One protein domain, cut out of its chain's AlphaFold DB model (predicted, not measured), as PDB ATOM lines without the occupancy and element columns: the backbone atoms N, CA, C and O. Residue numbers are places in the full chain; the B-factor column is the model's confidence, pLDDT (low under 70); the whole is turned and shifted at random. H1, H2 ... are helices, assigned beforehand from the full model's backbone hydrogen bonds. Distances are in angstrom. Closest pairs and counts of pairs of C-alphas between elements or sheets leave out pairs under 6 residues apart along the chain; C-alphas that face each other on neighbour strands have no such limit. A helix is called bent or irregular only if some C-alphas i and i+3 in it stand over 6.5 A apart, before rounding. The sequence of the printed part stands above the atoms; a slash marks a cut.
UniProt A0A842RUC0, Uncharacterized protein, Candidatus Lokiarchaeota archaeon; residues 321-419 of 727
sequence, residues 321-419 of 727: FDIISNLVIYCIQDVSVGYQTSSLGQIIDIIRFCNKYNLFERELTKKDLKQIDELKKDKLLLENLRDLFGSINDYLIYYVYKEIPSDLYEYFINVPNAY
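AT A GLANCE: This is residues 321 to 419 of the 727 residues of an uncharacterized protein of Candidatus Lokiarchaeota archaeon (UniProt A0A842RUC0). A helical hairpin, H1 and H2, makes one side of this model, and the bent helix H5 runs beside it from one end of the longest axis, where H3 and H4 are set crosswise. The first arm, H5a, lies near the middle with H3 across it; the second arm, H5b, crosses H1 at residues 325 to 329, while H4 packs across H2. The printed part has 99 residues with five named helices, H1 to H5 in chain order, and no named strand; the class is all helix, and the packing is mostly crossed. The whole is compact, with a radius of gyration of the C-alphas of 14.1 A and spans of 37 by 26 by 24 A.

HOW THE PARTS SIT: H1, residues 321 to 336, and H2, residues 343 to 356, form a helical hairpin. They touch at a shallow tilt of 19 degrees, opposite ways, and their closest C-alphas, those of Cys 331 and Ser 343, are 5.2 A apart. H3 is residues 366 to 375, and H4 is residues 379 to 389. H4 touches H2 about perpendicular, at 89 degrees; the closest C-alphas, of Arg 352 and Phe 389, are 4.9 A apart. H3 and H4 are close but not clearly touching, with the closest C-alphas, of Leu 375 and Leu 381, 7.9 A apart. H5, residues 394 to 414, was assigned as one helix by its hydrogen bonds but is bent: C-alphas 401 and 404 are 6.7 A apart. Its arms, H5a, residues 394 to 401, and H5b, residues 404 to 414, stand at a shallow tilt of 33 degrees, only just short of steep. H3 touches H5a about perpendicular, only just, at 72 degrees; the closest C-alphas, of Ile 372 and Tyr 398, are 6.6 A apart. H4 and H5a are near each other, with 6 pairs of C-alphas within 10 A. H5b touches H1, with residues 325 to 329 of H1 alone, at a steep tilt of 62 degrees, the same way; the closest C-alphas, of Ser 325 and Asp 407, are 6.6 A apart. H3 and H5b are apart, for instance. Every O i to N i+4 pair is within hydrogen-bond range in H1, H3, H4, H5a and H5b, and 9 of 10 are in H2.

IN THESE COORDINATES: H1 begins at C-alpha 321, (151.461, 209.351, 104.566), and is 22.2 A long from first to last C-alpha. H2 is 20.0 A, H3 14.4 A, H4 15.3 A, H5a 10.4 A and H5b 15.0 A. H3 begins at C-alpha 366, (159.248, 190.645, 102.512), and H5b ends at C-alpha 414, (158.891, 215.878, 88.220).

THE WHOLE: The two C-alphas farthest apart, those of Tyr 339 and Lys 366, are 40.2 A apart. The printed part has no cut. No link is long; those from H3 to H4 and from H4 to H5 are tight. The mean pLDDT of the printed part is 90.5, and residues 337 to 339 and 416 to 419 are under 70.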
ATOM      1  N   PHE A 321     150.216 209.383 105.337       95.44
ATOM      2  CA  PHE A 321     151.461 209.351 104.566       95.44
ATOM      3  C   PHE A 321     151.557 210.545 103.619       95.44
ATOM      4  O   PHE A 321     152.525 211.287 103.724       95.44
ATOM      5  N   ASP A 322     150.513 210.809 102.825       95.31
ATOM      6  CA  ASP A 322     150.440 211.979 101.937       95.31
ATOM      7  C   ASP A 322     150.655 213.287 102.713       95.31
ATOM      8  O   ASP A 322     151.406 214.167 102.294       95.31
ATOM      9  N   ILE A 323     150.021 213.409 103.886       96.75
ATOM     10  CA  ILE A 323     150.186 214.564 104.770       96.75
ATOM     11  C   ILE A 323     151.644 214.685 105.215       96.75
ATOM     12  O   ILE A 323     152.225 215.758 105.088       96.75
ATOM     13  N   ILE A 324     152.249 213.611 105.727       96.81
ATOM     14  CA  ILE A 324     153.633 213.635 106.214       96.81
ATOM     15  C   ILE A 324     154.611 213.979 105.078       96.81
ATOM     16  O   ILE A 324     155.469 214.843 105.270       96.81
ATOM     17  N   SER A 325     154.453 213.379 103.898       95.31
ATOM     18  CA  SER A 325     155.245 213.691 102.702       95.31
ATOM     19  C   SER A 325     155.115 215.164 102.315       95.31
ATOM     20  O   SER A 325     156.125 215.856 102.185       95.31
ATOM     21  N   ASN A 326     153.894 215.707 102.270       95.25
ATOM     22  CA  ASN A 326     153.668 217.132 102.009       95.25
ATOM     23  C   ASN A 326     154.333 218.034 103.059       95.25
ATOM     24  O   ASN A 326     154.944 219.043 102.711       95.25
ATOM     25  N   LEU A 327     154.272 217.674 104.345       95.56
ATOM     26  CA  LEU A 327     154.923 218.435 105.416       95.56
ATOM     27  C   LEU A 327     156.446 218.514 105.228       95.56
ATOM     28  O   LEU A 327     157.025 219.579 105.472       95.56
ATOM     29  N   VAL A 328     157.079 217.419 104.795       94.25
ATOM     30  CA  VAL A 328     158.515 217.375 104.477       94.25
ATOM     31  C   VAL A 328     158.811 218.178 103.211       94.25
ATOM     32  O   VAL A 328     159.696 219.034 103.243       94.25
ATOM     33  N   ILE A 329     158.039 217.986 102.139       91.31
ATOM     34  CA  ILE A 329     158.203 218.703 100.864       91.31
ATOM     35  C   ILE A 329     158.072 220.216 101.055       91.31
ATOM     36  O   ILE A 329     158.895 220.962 100.531       91.31
ATOM     37  N   TYR A 330     157.118 220.695 101.860       90.94
ATOM     38  CA  TYR A 330     157.005 222.126 102.161       90.94
ATOM     39  C   TYR A 330     158.267 222.680 102.829       90.94
ATOM     40  O   TYR A 330     158.712 223.772 102.488       90.94
ATOM     41  N   CYS A 331     158.893 221.918 103.730       90.88
ATOM     42  CA  CYS A 331     160.156 222.342 104.335       90.88
ATOM     43  C   CYS A 331     161.290 222.378 103.301       90.88
ATOM     44  O   CYS A 331     162.126 223.276 103.342       90.88
ATOM     45  N   ILE A 332     161.318 221.432 102.360       87.62
ATOM     46  CA  ILE A 332     162.293 221.413 101.259       87.62
ATOM     47  C   ILE A 332     162.073 222.593 100.311       87.62
ATOM     48  O   ILE A 332     163.044 223.217  99.896       87.62
ATOM     49  N   GLN A 333     160.822 222.952 100.028       84.06
ATOM     50  CA  GLN A 333     160.472 224.124  99.232       84.06
ATOM     51  C   GLN A 333     160.918 225.434  99.901       84.06
ATOM     52  O   GLN A 333     161.468 226.311  99.232       84.06
ATOM     53  N   ASP A 334     160.743 225.563 101.219       83.50
ATOM     54  CA  ASP A 334     161.240 226.718 101.982       83.50
ATOM     55  C   ASP A 334     162.770 226.851 101.884       83.50
ATOM     56  O   ASP A 334     163.305 227.960 101.823       83.50
ATOM     57  N   VAL A 335     163.483 225.723 101.834       79.94
ATOM     58  CA  VAL A 335     164.939 225.678 101.663       79.94
ATOM     59  C   VAL A 335     165.345 226.034 100.230       79.94
ATOM     60  O   VAL A 335     166.218 226.879 100.044       79.94
ATOM     61  N   SER A 336     164.731 225.402  99.226       74.50
ATOM     62  CA  SER A 336     165.139 225.494  97.819       74.50
ATOM     63  C   SER A 336     164.721 226.805  97.148       74.50
ATOM     64  O   SER A 336     165.483 227.351  96.354       74.50
ATOM     65  N   VAL A 337     163.532 227.324  97.473       69.56
ATOM     66  CA  VAL A 337     162.968 228.552  96.886       69.56
ATOM     67  C   VAL A 337     163.062 229.723  97.862       69.56
ATOM     68  O   VAL A 337     163.374 230.845  97.466       69.56
ATOM     69  N   GLY A 338     162.792 229.472  99.145       59.53
ATOM     70  CA  GLY A 338     162.760 230.511 100.177       59.53
ATOM     71  C   GLY A 338     164.123 230.857 100.781       59.53
ATOM     72  O   GLY A 338     164.207 231.833 101.526       59.53
ATOM     73  N   TYR A 339     165.175 230.076 100.491       68.56
ATOM     74  CA  TYR A 339     166.497 230.163 101.130       68.56
ATOM     75  C   TYR A 339     166.436 230.095 102.672       68.56
ATOM     76  O   TYR A 339     167.303 230.624 103.369       68.56
ATOM     77  N   GLN A 340     165.415 229.424 103.223       76.06
ATOM     78  CA  GLN A 340     165.199 229.251 104.664       76.06
ATOM     79  C   GLN A 340     165.752 227.908 105.136       76.06
ATOM     80  O   GLN A 340     165.028 226.988 105.511       76.06
ATOM     81  N   THR A 341     167.071 227.784 105.156       75.38
ATOM     82  CA  THR A 341     167.793 226.575 105.592       75.38
ATOM     83  C   THR A 341     167.436 226.089 107.002       75.38
ATOM     84  O   THR A 341     167.555 224.898 107.286       75.38
ATOM     85  N   SER A 342     166.918 226.957 107.882       79.50
ATOM     86  CA  SER A 342     166.340 226.556 109.177       79.50
ATOM     87  C   SER A 342     165.182 225.558 109.066       79.50
ATOM     88  O   SER A 342     164.907 224.850 110.034       79.50
ATOM     89  N   SER A 343     164.516 225.474 107.911       86.75
ATOM     90  CA  SER A 343     163.443 224.508 107.657       86.75
ATOM     91  C   SER A 343     163.943 223.062 107.559       86.75
ATOM     92  O   SER A 343     163.160 222.151 107.810       86.75
ATOM     93  N   LEU A 344     165.247 222.824 107.343       87.94
ATOM     94  CA  LEU A 344     165.837 221.488 107.520       87.94
ATOM     95  C   LEU A 344     165.607 220.982 108.954       87.94
ATOM     96  O   LEU A 344     165.114 219.882 109.167       87.94
ATOM     97  N   GLY A 345     165.811 221.840 109.952       90.12
ATOM     98  CA  GLY A 345     165.504 221.513 111.343       90.12
ATOM     99  C   GLY A 345     164.073 221.051 111.591       90.12
ATOM    100  O   GLY A 345     163.835 220.130 112.371       90.12
ATOM    101  N   GLN A 346     163.118 221.665 110.893       91.94
ATOM    102  CA  GLN A 346     161.701 221.342 111.040       91.94
ATOM    103  C   GLN A 346     161.374 219.938 110.524       91.94
ATOM    104  O   GLN A 346     160.520 219.275 111.105       91.94
ATOM    105  N   ILE A 347     162.067 219.451 109.487       94.75
ATOM    106  CA  ILE A 347     161.911 218.073 108.986       94.75
ATOM    107  C   ILE A 347     162.238 217.075 110.100       94.75
ATOM    108  O   ILE A 347     161.491 216.127 110.325       94.75
ATOM    109  N   ILE A 348     163.316 217.319 110.848       95.88
ATOM    110  CA  ILE A 348     163.721 216.467 111.971       95.88
ATOM    111  C   ILE A 348     162.654 216.472 113.068       95.88
ATOM    112  O   ILE A 348     162.313 215.414 113.598       95.88
ATOM    113  N   ASP A 349     162.084 217.637 113.381       94.62
ATOM    114  CA  ASP A 349     161.020 217.753 114.380       94.62
ATOM    115  C   ASP A 349     159.717 217.061 113.928       94.62
ATOM    116  O   ASP A 349     159.081 216.377 114.735       94.62
ATOM    117  N   ILE A 350     159.358 217.148 112.639       96.94
ATOM    118  CA  ILE A 350     158.221 216.427 112.037       96.94
ATOM    119  C   ILE A 350     158.431 214.913 112.143       96.94
ATOM    120  O   ILE A 350     157.551 214.207 112.639       96.94
ATOM    121  N   ILE A 351     159.594 214.402 111.724       97.38
ATOM    122  CA  ILE A 351     159.894 212.962 111.760       97.38
ATOM    123  C   ILE A 351     159.905 212.460 113.204       97.38
ATOM    124  O   ILE A 351     159.320 211.417 113.494       97.38
ATOM    125  N   ARG A 352     160.506 213.216 114.132       96.44
ATOM    126  CA  ARG A 352     160.512 212.874 115.561       96.44
ATOM    127  C   ARG A 352     159.095 212.787 116.118       96.44
ATOM    128  O   ARG A 352     158.787 211.837 116.836       96.44
ATOM    129  N   PHE A 353     158.236 213.748 115.785       97.12
ATOM    130  CA  PHE A 353     156.831 213.732 116.187       97.12
ATOM    131  C   PHE A 353     156.097 212.508 115.624       97.12
ATOM    132  O   PHE A 353     155.445 211.781 116.370       97.12
ATOM    133  N   CYS A 354     156.259 212.233 114.329       97.12
ATOM    134  CA  CYS A 354     155.629 211.088 113.676       97.12
ATOM    135  C   CYS A 354     156.107 209.755 114.267       97.12
ATOM    136  O   CYS A 354     155.292 208.864 114.499       97.12
ATOM    137  N   ASN A 355     157.400 209.638 114.584       96.81
ATOM    138  CA  ASN A 355     157.965 208.454 115.225       96.81
ATOM    139  C   ASN A 355     157.435 208.259 116.654       96.81
ATOM    140  O   ASN A 355     157.051 207.150 117.010       96.81
ATOM    141  N   LYS A 356     157.334 209.337 117.453       95.81
ATOM    142  CA  LYS A 356     156.776 209.302 118.823       95.81
ATOM    143  C   LYS A 356     155.376 208.676 118.860       95.81
ATOM    144  O   LYS A 356     155.048 207.990 119.823       95.81
ATOM    145  N   TYR A 357     154.567 208.915 117.828       95.31
ATOM    146  CA  TYR A 357     153.191 208.425 117.723       95.31
ATOM    147  C   TYR A 357     153.018 207.262 116.738       95.31
ATOM    148  O   TYR A 357     151.890 206.983 116.347       95.31
ATOM    149  N   ASN A 358     154.103 206.591 116.329       95.19
ATOM    150  CA  ASN A 358     154.087 205.467 115.383       95.19
ATOM    151  C   ASN A 358     153.340 205.754 114.065       95.19
ATOM    152  O   ASN A 358     152.824 204.844 113.426       95.19
ATOM    153  N   LEU A 359     153.308 207.005 113.594       96.81
ATOM    154  CA  LEU A 359     152.551 207.374 112.387       96.81
ATOM    155  C   LEU A 359     153.104 206.735 111.102       96.81
ATOM    156  O   LEU A 359     152.428 206.725 110.076       96.81
ATOM    157  N   PHE A 360     154.316 206.180 111.166       96.62
ATOM    158  CA  PHE A 360     154.939 205.445 110.070       96.62
ATOM    159  C   PHE A 360     154.476 203.990 109.942       96.62
ATOM    160  O   PHE A 360     154.751 203.377 108.906       96.62
ATOM    161  N   GLU A 361     153.806 203.453 110.966       95.75
ATOM    162  CA  GLU A 361     153.342 202.067 111.022       95.75
ATOM    163  C   GLU A 361     152.508 201.715 109.791       95.75
ATOM    164  O   GLU A 361     151.617 202.467 109.386       95.75
ATOM    165  N   ARG A 362     152.854 200.591 109.161       93.75
ATOM    166  CA  ARG A 362     152.234 200.075 107.938       93.75
ATOM    167  C   ARG A 362     152.594 198.611 107.737       93.75
ATOM    168  O   ARG A 362     153.543 198.111 108.334       93.75
ATOM    169  N   GLU A 363     151.913 197.945 106.819       93.81
ATOM    170  CA  GLU A 363     152.359 196.640 106.342       93.81
ATOM    171  C   GLU A 363     153.622 196.786 105.479       93.81
ATOM    172  O   GLU A 363     153.680 197.616 104.571       93.81
ATOM    173  N   LEU A 364     154.648 195.983 105.777       94.94
ATOM    174  CA  LEU A 364     155.905 195.939 105.029       94.94
ATOM    175  C   LEU A 364     156.008 194.618 104.270       94.94
ATOM    176  O   LEU A 364     155.735 193.547 104.818       94.94
ATOM    177  N   THR A 365     156.433 194.671 103.007       95.94
ATOM    178  CA  THR A 365     156.618 193.450 102.217       95.94
ATOM    179  C   THR A 365     157.893 192.712 102.637       95.94
ATOM    180  O   THR A 365     158.820 193.292 103.205       95.94
ATOM    181  N   LYS A 366     158.014 191.427 102.276       95.50
ATOM    182  CA  LYS A 366     159.248 190.645 102.512       95.50
ATOM    183  C   LYS A 366     160.494 191.289 101.888       95.50
ATOM    184  O   LYS A 366     161.590 191.147 102.422       95.50
ATOM    185  N   LYS A 367     160.333 191.979 100.753       95.06
ATOM    186  CA  LYS A 367     161.427 192.692 100.082       95.06
ATOM    187  C   LYS A 367     161.869 193.905 100.898       95.06
ATOM    188  O   LYS A 367     163.069 194.116 101.037       95.06
ATOM    189  N   ASP A 368     160.913 194.652 101.446       94.56
ATOM    190  CA  ASP A 368     161.197 195.820 102.280       94.56
ATOM    191  C   ASP A 368     161.915 195.399 103.568       94.56
ATOM    192  O   ASP A 368     162.957 195.958 103.895       94.56
ATOM    193  N   LEU A 369     161.437 194.341 104.234       95.38
ATOM    194  CA  LEU A 369     162.081 193.794 105.434       95.38
ATOM    195  C   LEU A 369     163.527 193.355 105.170       95.38
ATOM    196  O   LEU A 369     164.419 193.699 105.939       95.38
ATOM    197  N   LYS A 370     163.791 192.682 104.041       96.56
ATOM    198  CA  LYS A 370     165.159 192.294 103.664       96.56
ATOM    199  C   LYS A 370     166.084 193.509 103.498       96.56
ATOM    200  O   LYS A 370     167.223 193.466 103.951       96.56
ATOM    201  N   GLN A 371     165.604 194.582 102.866       94.69
ATOM    202  CA  GLN A 371     166.381 195.820 102.708       94.69
ATOM    203  C   GLN A 371     166.628 196.510 104.055       94.69
ATOM    204  O   GLN A 371     167.735 196.971 104.322       94.69
ATOM    205  N   ILE A 372     165.624 196.532 104.932       96.44
ATOM    206  CA  ILE A 372     165.752 197.069 106.292       96.44
ATOM    207  C   ILE A 372     166.793 196.276 107.090       96.44
ATOM    208  O   ILE A 372     167.632 196.876 107.759       96.44
ATOM    209  N   ASP A 373     166.798 194.947 106.990       96.00
ATOM    210  CA  ASP A 373     167.780 194.096 107.669       96.00
ATOM    211  C   ASP A 373     169.210 194.293 107.145       96.00
ATOM    212  O   ASP A 373     170.176 194.151 107.898       96.00
ATOM    213  N   GLU A 374     169.373 194.659 105.872       96.00
ATOM    214  CA  GLU A 374     170.663 195.081 105.323       96.00
ATOM    215  C   GLU A 374     171.101 196.436 105.902       96.00
ATOM    216  O   GLU A 374     172.236 196.554 106.363       96.00
ATOM    217  N   LEU A 375     170.199 197.420 105.977       95.06
ATOM    218  CA  LEU A 375     170.476 198.741 106.560       95.06
ATOM    219  C   LEU A 375     170.786 198.679 108.058       95.06
ATOM    220  O   LEU A 375     171.635 199.424 108.541       95.06
ATOM    221  N   LYS A 376     170.167 197.752 108.797       95.50
ATOM    222  CA  LYS A 376     170.462 197.524 110.221       95.50
ATOM    223  C   LYS A 376     171.906 197.073 110.483       95.50
ATOM    224  O   LYS A 376     172.348 197.101 111.631       95.50
ATOM    225  N   LYS A 377     172.656 196.657 109.457       95.25
ATOM    226  CA  LYS A 377     174.091 196.346 109.582       95.25
ATOM    227  C   LYS A 377     174.955 197.609 109.636       95.25
ATOM    228  O   LYS A 377     176.069 197.542 110.156       95.25
ATOM    229  N   ASP A 378     174.457 198.742 109.139       94.69
ATOM    230  CA  ASP A 378     175.132 200.035 109.247       94.69
ATOM    231  C   ASP A 378     174.945 200.607 110.661       94.69
ATOM    232  O   ASP A 378     173.916 201.195 111.012       94.69
ATOM    233  N   LYS A 379     175.969 200.414 111.497       93.38
ATOM    234  CA  LYS A 379     175.964 200.869 112.891       93.38
ATOM    235  C   LYS A 379     175.863 202.389 113.010       93.38
ATOM    236  O   LYS A 379     175.158 202.862 113.897       93.38
ATOM    237  N   LEU A 380     176.522 203.144 112.129       95.19
ATOM    238  CA  LEU A 380     176.542 204.606 112.211       95.19
ATOM    239  C   LEU A 380     175.172 205.195 111.885       95.19
ATOM    240  O   LEU A 380     174.718 206.114 112.569       95.19
ATOM    241  N   LEU A 381     174.502 204.645 110.867       95.56
ATOM    242  CA  LEU A 381     173.131 205.017 110.536       95.56
ATOM    243  C   LEU A 381     172.207 204.779 111.734       95.56
ATOM    244  O   LEU A 381     171.484 205.686 112.144       95.56
ATOM    245  N   LEU A 382     172.250 203.584 112.331       96.19
ATOM    246  CA  LEU A 382     171.402 203.265 113.482       96.19
ATOM    247  C   LEU A 382     171.700 204.155 114.697       96.19
ATOM    248  O   LEU A 382     170.772 204.581 115.381       96.19
ATOM    249  N   GLU A 383     172.962 204.466 114.981       96.31
ATOM    250  CA  GLU A 383     173.313 205.378 116.075       96.31
ATOM    251  C   GLU A 383     172.789 206.799 115.820       96.31
ATOM    252  O   GLU A 383     172.199 207.403 116.719       96.31
ATOM    253  N   ASN A 384     172.893 207.295 114.583       97.25
ATOM    254  CA  ASN A 384     172.361 208.600 114.193       97.25
ATOM    255  C   ASN A 384     170.829 208.671 114.274       97.25
ATOM    256  O   ASN A 384     170.288 209.625 114.838       97.25
ATOM    257  N   LEU A 385     170.116 207.655 113.773       97.50
ATOM    258  CA  LEU A 385     168.653 207.600 113.867       97.50
ATOM    259  C   LEU A 385     168.185 207.555 115.326       97.50
ATOM    260  O   LEU A 385     167.187 208.191 115.671       97.50
ATOM    261  N   ARG A 386     168.922 206.856 116.198       96.75
ATOM    262  CA  ARG A 386     168.589 206.746 117.623       96.75
ATOM    263  C   ARG A 386     168.785 208.078 118.333       96.75
ATOM    264  O   ARG A 386     167.934 208.486 119.119       96.75
ATOM    265  N   ASP A 387     169.885 208.761 118.036       96.06
ATOM    266  CA  ASP A 387     170.201 210.090 118.564       96.06
ATOM    267  C   ASP A 387     169.162 211.144 118.130       96.06
ATOM    268  O   ASP A 387     168.702 211.958 118.936       96.06
ATOM    269  N   LEU A 388     168.716 211.104 116.871       96.62
ATOM    270  CA  LEU A 388     167.751 212.071 116.341       96.62
ATOM    271  C   LEU A 388     166.300 211.800 116.761       96.62
ATOM    272  O   LEU A 388     165.577 212.752 117.087       96.62
ATOM    273  N   PHE A 389     165.871 210.536 116.742       96.69
ATOM    274  CA  PHE A 389     164.453 210.157 116.789       96.69
ATOM    275  C   PHE A 389     164.078 209.233 117.955       96.69
ATOM    276  O   PHE A 389     162.895 208.936 118.130       96.69
ATOM    277  N   GLY A 390     165.042 208.815 118.782       94.00
ATOM    278  CA  GLY A 390     164.809 207.946 119.933       94.00
ATOM    279  C   GLY A 390     164.693 206.472 119.542       94.00
ATOM    280  O   GLY A 390     165.626 205.887 118.999       94.00
ATOM    281  N   SER A 391     163.568 205.832 119.863       92.69
ATOM    282  CA  SER A 391     163.338 204.425 119.517       92.69
ATOM    283  C   SER A 391     163.285 204.234 118.002       92.69
ATOM    284  O   SER A 391     162.525 204.915 117.317       92.69
ATOM    285  N   ILE A 392     164.055 203.275 117.489       94.94
ATOM    286  CA  ILE A 392     164.061 202.925 116.067       94.94
ATOM    287  C   ILE A 392     163.192 201.691 115.867       94.94
ATOM    288  O   ILE A 392     163.402 200.674 116.526       94.94
ATOM    289  N   ASN A 393     162.257 201.785 114.930       94.56
ATOM    290  CA  ASN A 393     161.475 200.666 114.421       94.56
ATOM    291  C   ASN A 393     161.668 200.544 112.899       94.56
ATOM    292  O   ASN A 393     162.213 201.440 112.247       94.56
ATOM    293  N   ASP A 394     161.217 199.428 112.334       97.12
ATOM    294  CA  ASP A 394     161.384 199.124 110.908       97.12
ATOM    295  C   ASP A 394     160.647 200.130 110.016       97.12
ATOM    296  O   ASP A 394     161.120 200.470 108.934       97.12
ATOM    297  N   TYR A 395     159.537 200.683 110.505       97.00
ATOM    298  CA  TYR A 395     158.744 201.683 109.798       97.00
ATOM    299  C   TYR A 395     159.481 203.014 109.629       97.00
ATOM    300  O   TYR A 395     159.412 203.621 108.560       97.00
ATOM    301  N   LEU A 396     160.210 203.453 110.659       97.50
ATOM    302  CA  LEU A 396     161.053 204.643 110.607       97.50
ATOM    303  C   LEU A 396     162.200 204.444 109.614       97.50
ATOM    304  O   LEU A 396     162.429 205.318 108.782       97.50
ATOM    305  N   ILE A 397     162.897 203.301 109.686       97.62
ATOM    306  CA  ILE A 397     163.998 202.983 108.761       97.62
ATOM    307  C   ILE A 397     163.474 202.995 107.325       97.62
ATOM    308  O   ILE A 397     164.065 203.642 106.465       97.62
ATOM    309  N   TYR A 398     162.342 202.334 107.082       97.25
ATOM    310  CA  TYR A 398     161.697 202.294 105.776       97.25
ATOM    311  C   TYR A 398     161.337 203.692 105.258       97.25
ATOM    312  O   TYR A 398     161.674 204.038 104.126       97.25
ATOM    313  N   TYR A 399     160.694 204.515 106.092       97.00
ATOM    314  CA  TYR A 399     160.319 205.882 105.732       97.00
ATOM    315  C   TYR A 399     161.547 206.734 105.378       97.00
ATOM    316  O   TYR A 399     161.581 207.392 104.341       97.00
ATOM    317  N   VAL A 400     162.590 206.670 106.205       96.94
ATOM    318  CA  VAL A 400     163.835 207.426 106.019       96.94
ATOM    319  C   VAL A 400     164.607 206.988 104.772       96.94
ATOM    320  O   VAL A 400     165.106 207.836 104.040       96.94
ATOM    321  N   TYR A 401     164.717 205.681 104.528       95.81
ATOM    322  CA  TYR A 401     165.494 205.135 103.413       95.81
ATOM    323  C   TYR A 401     164.784 205.250 102.063       95.81
ATOM    324  O   TYR A 401     165.439 205.429 101.039       95.81
ATOM    325  N   LYS A 402     163.457 205.103 102.044       94.00
ATOM    326  CA  LYS A 402     162.707 204.943 100.795       94.00
ATOM    327  C   LYS A 402     161.768 206.107 100.521       94.00
ATOM    328  O   LYS A 402     161.861 206.697  99.456       94.00
ATOM    329  N   GLU A 403     160.912 206.462 101.475       94.31
ATOM    330  CA  GLU A 403     159.868 207.473 101.256       94.31
ATOM    331  C   GLU A 403     160.462 208.874 101.108       94.31
ATOM    332  O   GLU A 403     160.217 209.520 100.098       94.31
ATOM    333  N   ILE A 404     161.323 209.318 102.037       95.38
ATOM    334  CA  ILE A 404     161.936 210.656 101.933       95.38
ATOM    335  C   ILE A 404     162.721 210.803 100.615       95.38
ATOM    336  O   ILE A 404     162.490 211.780  99.904       95.38
ATOM    337  N   PRO A 405     163.627 209.879 100.228       94.62
ATOM    338  CA  PRO A 405     164.331 209.999  98.954       94.62
ATOM    339  C   PRO A 405     163.409 209.968  97.729       94.62
ATOM    340  O   PRO A 405     163.672 210.698  96.774       94.62
ATOM    341  N   SER A 406     162.333 209.174  97.751       92.44
ATOM    342  CA  SER A 406     161.329 209.154  96.682       92.44
ATOM    343  C   SER A 406     160.541 210.463  96.593       92.44
ATOM    344  O   SER A 406     160.396 210.994  95.497       92.44
ATOM    345  N   ASP A 407     160.113 211.029  97.722       91.50
ATOM    346  CA  ASP A 407     159.430 212.327  97.783       91.50
ATOM    347  C   ASP A 407     160.320 213.452  97.233       91.50
ATOM    348  O   ASP A 407     159.870 214.316  96.477       91.50
ATOM    349  N   LEU A 408     161.615 213.429  97.576       89.56
ATOM    350  CA  LEU A 408     162.596 214.378  97.045       89.56
ATOM    351  C   LEU A 408     162.810 214.202  95.541       89.56
ATOM    352  O   LEU A 408     162.949 215.202  94.835       89.56
ATOM    353  N   TYR A 409     162.851 212.957  95.054       88.94
ATOM    354  CA  TYR A 409     162.935 212.657  93.624       88.94
ATOM    355  C   TYR A 409     161.740 213.238  92.877       88.94
ATOM    356  O   TYR A 409     161.936 213.999  91.934       88.94
ATOM    357  N   GLU A 410     160.522 212.975  93.348       87.56
ATOM    358  CA  GLU A 410     159.305 213.514  92.742       87.56
ATOM    359  C   GLU A 410     159.322 215.048  92.727       87.56
ATOM    360  O   GLU A 410     159.110 215.671  91.686       87.56
ATOM    361  N   TYR A 411     159.659 215.671  93.860       86.81
ATOM    362  CA  TYR A 411     159.700 217.125  93.984       86.81
ATOM    363  C   TYR A 411     160.742 217.778  93.066       86.81
ATOM    364  O   TYR A 411     160.428 218.731  92.356       86.81
ATOM    365  N   PHE A 412     161.991 217.303  93.087       82.88
ATOM    366  CA  PHE A 412     163.062 217.941  92.322       82.88
ATOM    367  C   PHE A 412     163.036 217.578  90.844       82.88
ATOM    368  O   PHE A 412     163.455 218.410  90.044       82.88
ATOM    369  N   ILE A 413     162.575 216.374  90.481       82.12
ATOM    370  CA  ILE A 413     162.618 215.897  89.099       82.12
ATOM    371  C   ILE A 413     161.329 216.204  88.333       82.12
ATOM    372  O   ILE A 413     161.392 216.755  87.229       82.12
ATOM    373  N   ASN A 414     160.174 215.899  88.926       75.81
ATOM    374  CA  ASN A 414     158.891 215.878  88.220       75.81
ATOM    375  C   ASN A 414     158.079 217.179  88.365       75.81
ATOM    376  O   ASN A 414     157.115 217.379  87.622       75.81
ATOM    377  N   VAL A 415     158.465 218.105  89.255       71.06
ATOM    378  CA  VAL A 415     157.775 219.400  89.421       71.06
ATOM    379  C   VAL A 415     158.438 220.504  88.570       71.06
ATOM    380  O   VAL A 415     159.590 220.869  88.813       71.06
ATOM    381  N   PRO A 416     157.714 221.134  87.619       53.88
ATOM    382  CA  PRO A 416     158.289 221.968  86.551       53.88
ATOM    383  C   PRO A 416     158.972 223.287  86.977       53.88
ATOM    384  O   PRO A 416     159.556 223.958  86.134       53.88
ATOM    385  N   ASN A 417     158.959 223.657  88.264       57.59
ATOM    386  CA  ASN A 417     159.529 224.920  88.764       57.59
ATOM    387  C   ASN A 417     160.767 224.756  89.668       57.59
ATOM    388  O   ASN A 417     161.338 225.765  90.092       57.59
ATOM    389  N   ALA A 418     161.216 223.527  89.953       54.66
ATOM    390  CA  ALA A 418     162.383 223.293  90.816       54.66
ATOM    391  C   ALA A 418     163.714 223.791  90.203       54.66
ATOM    392  O   ALA A 418     164.693 223.996  90.919       54.66
ATOM    393  N   TYR A 419     163.742 224.036  88.887       58.22
ATOM    394  CA  TYR A 419     164.958 224.318  88.114       58.22
ATOM    395  C   TYR A 419     165.172 225.781  87.733       58.22
ATOM    396  O   TYR A 419     166.070 226.058  86.952       58.22
TER     397      TYR A 419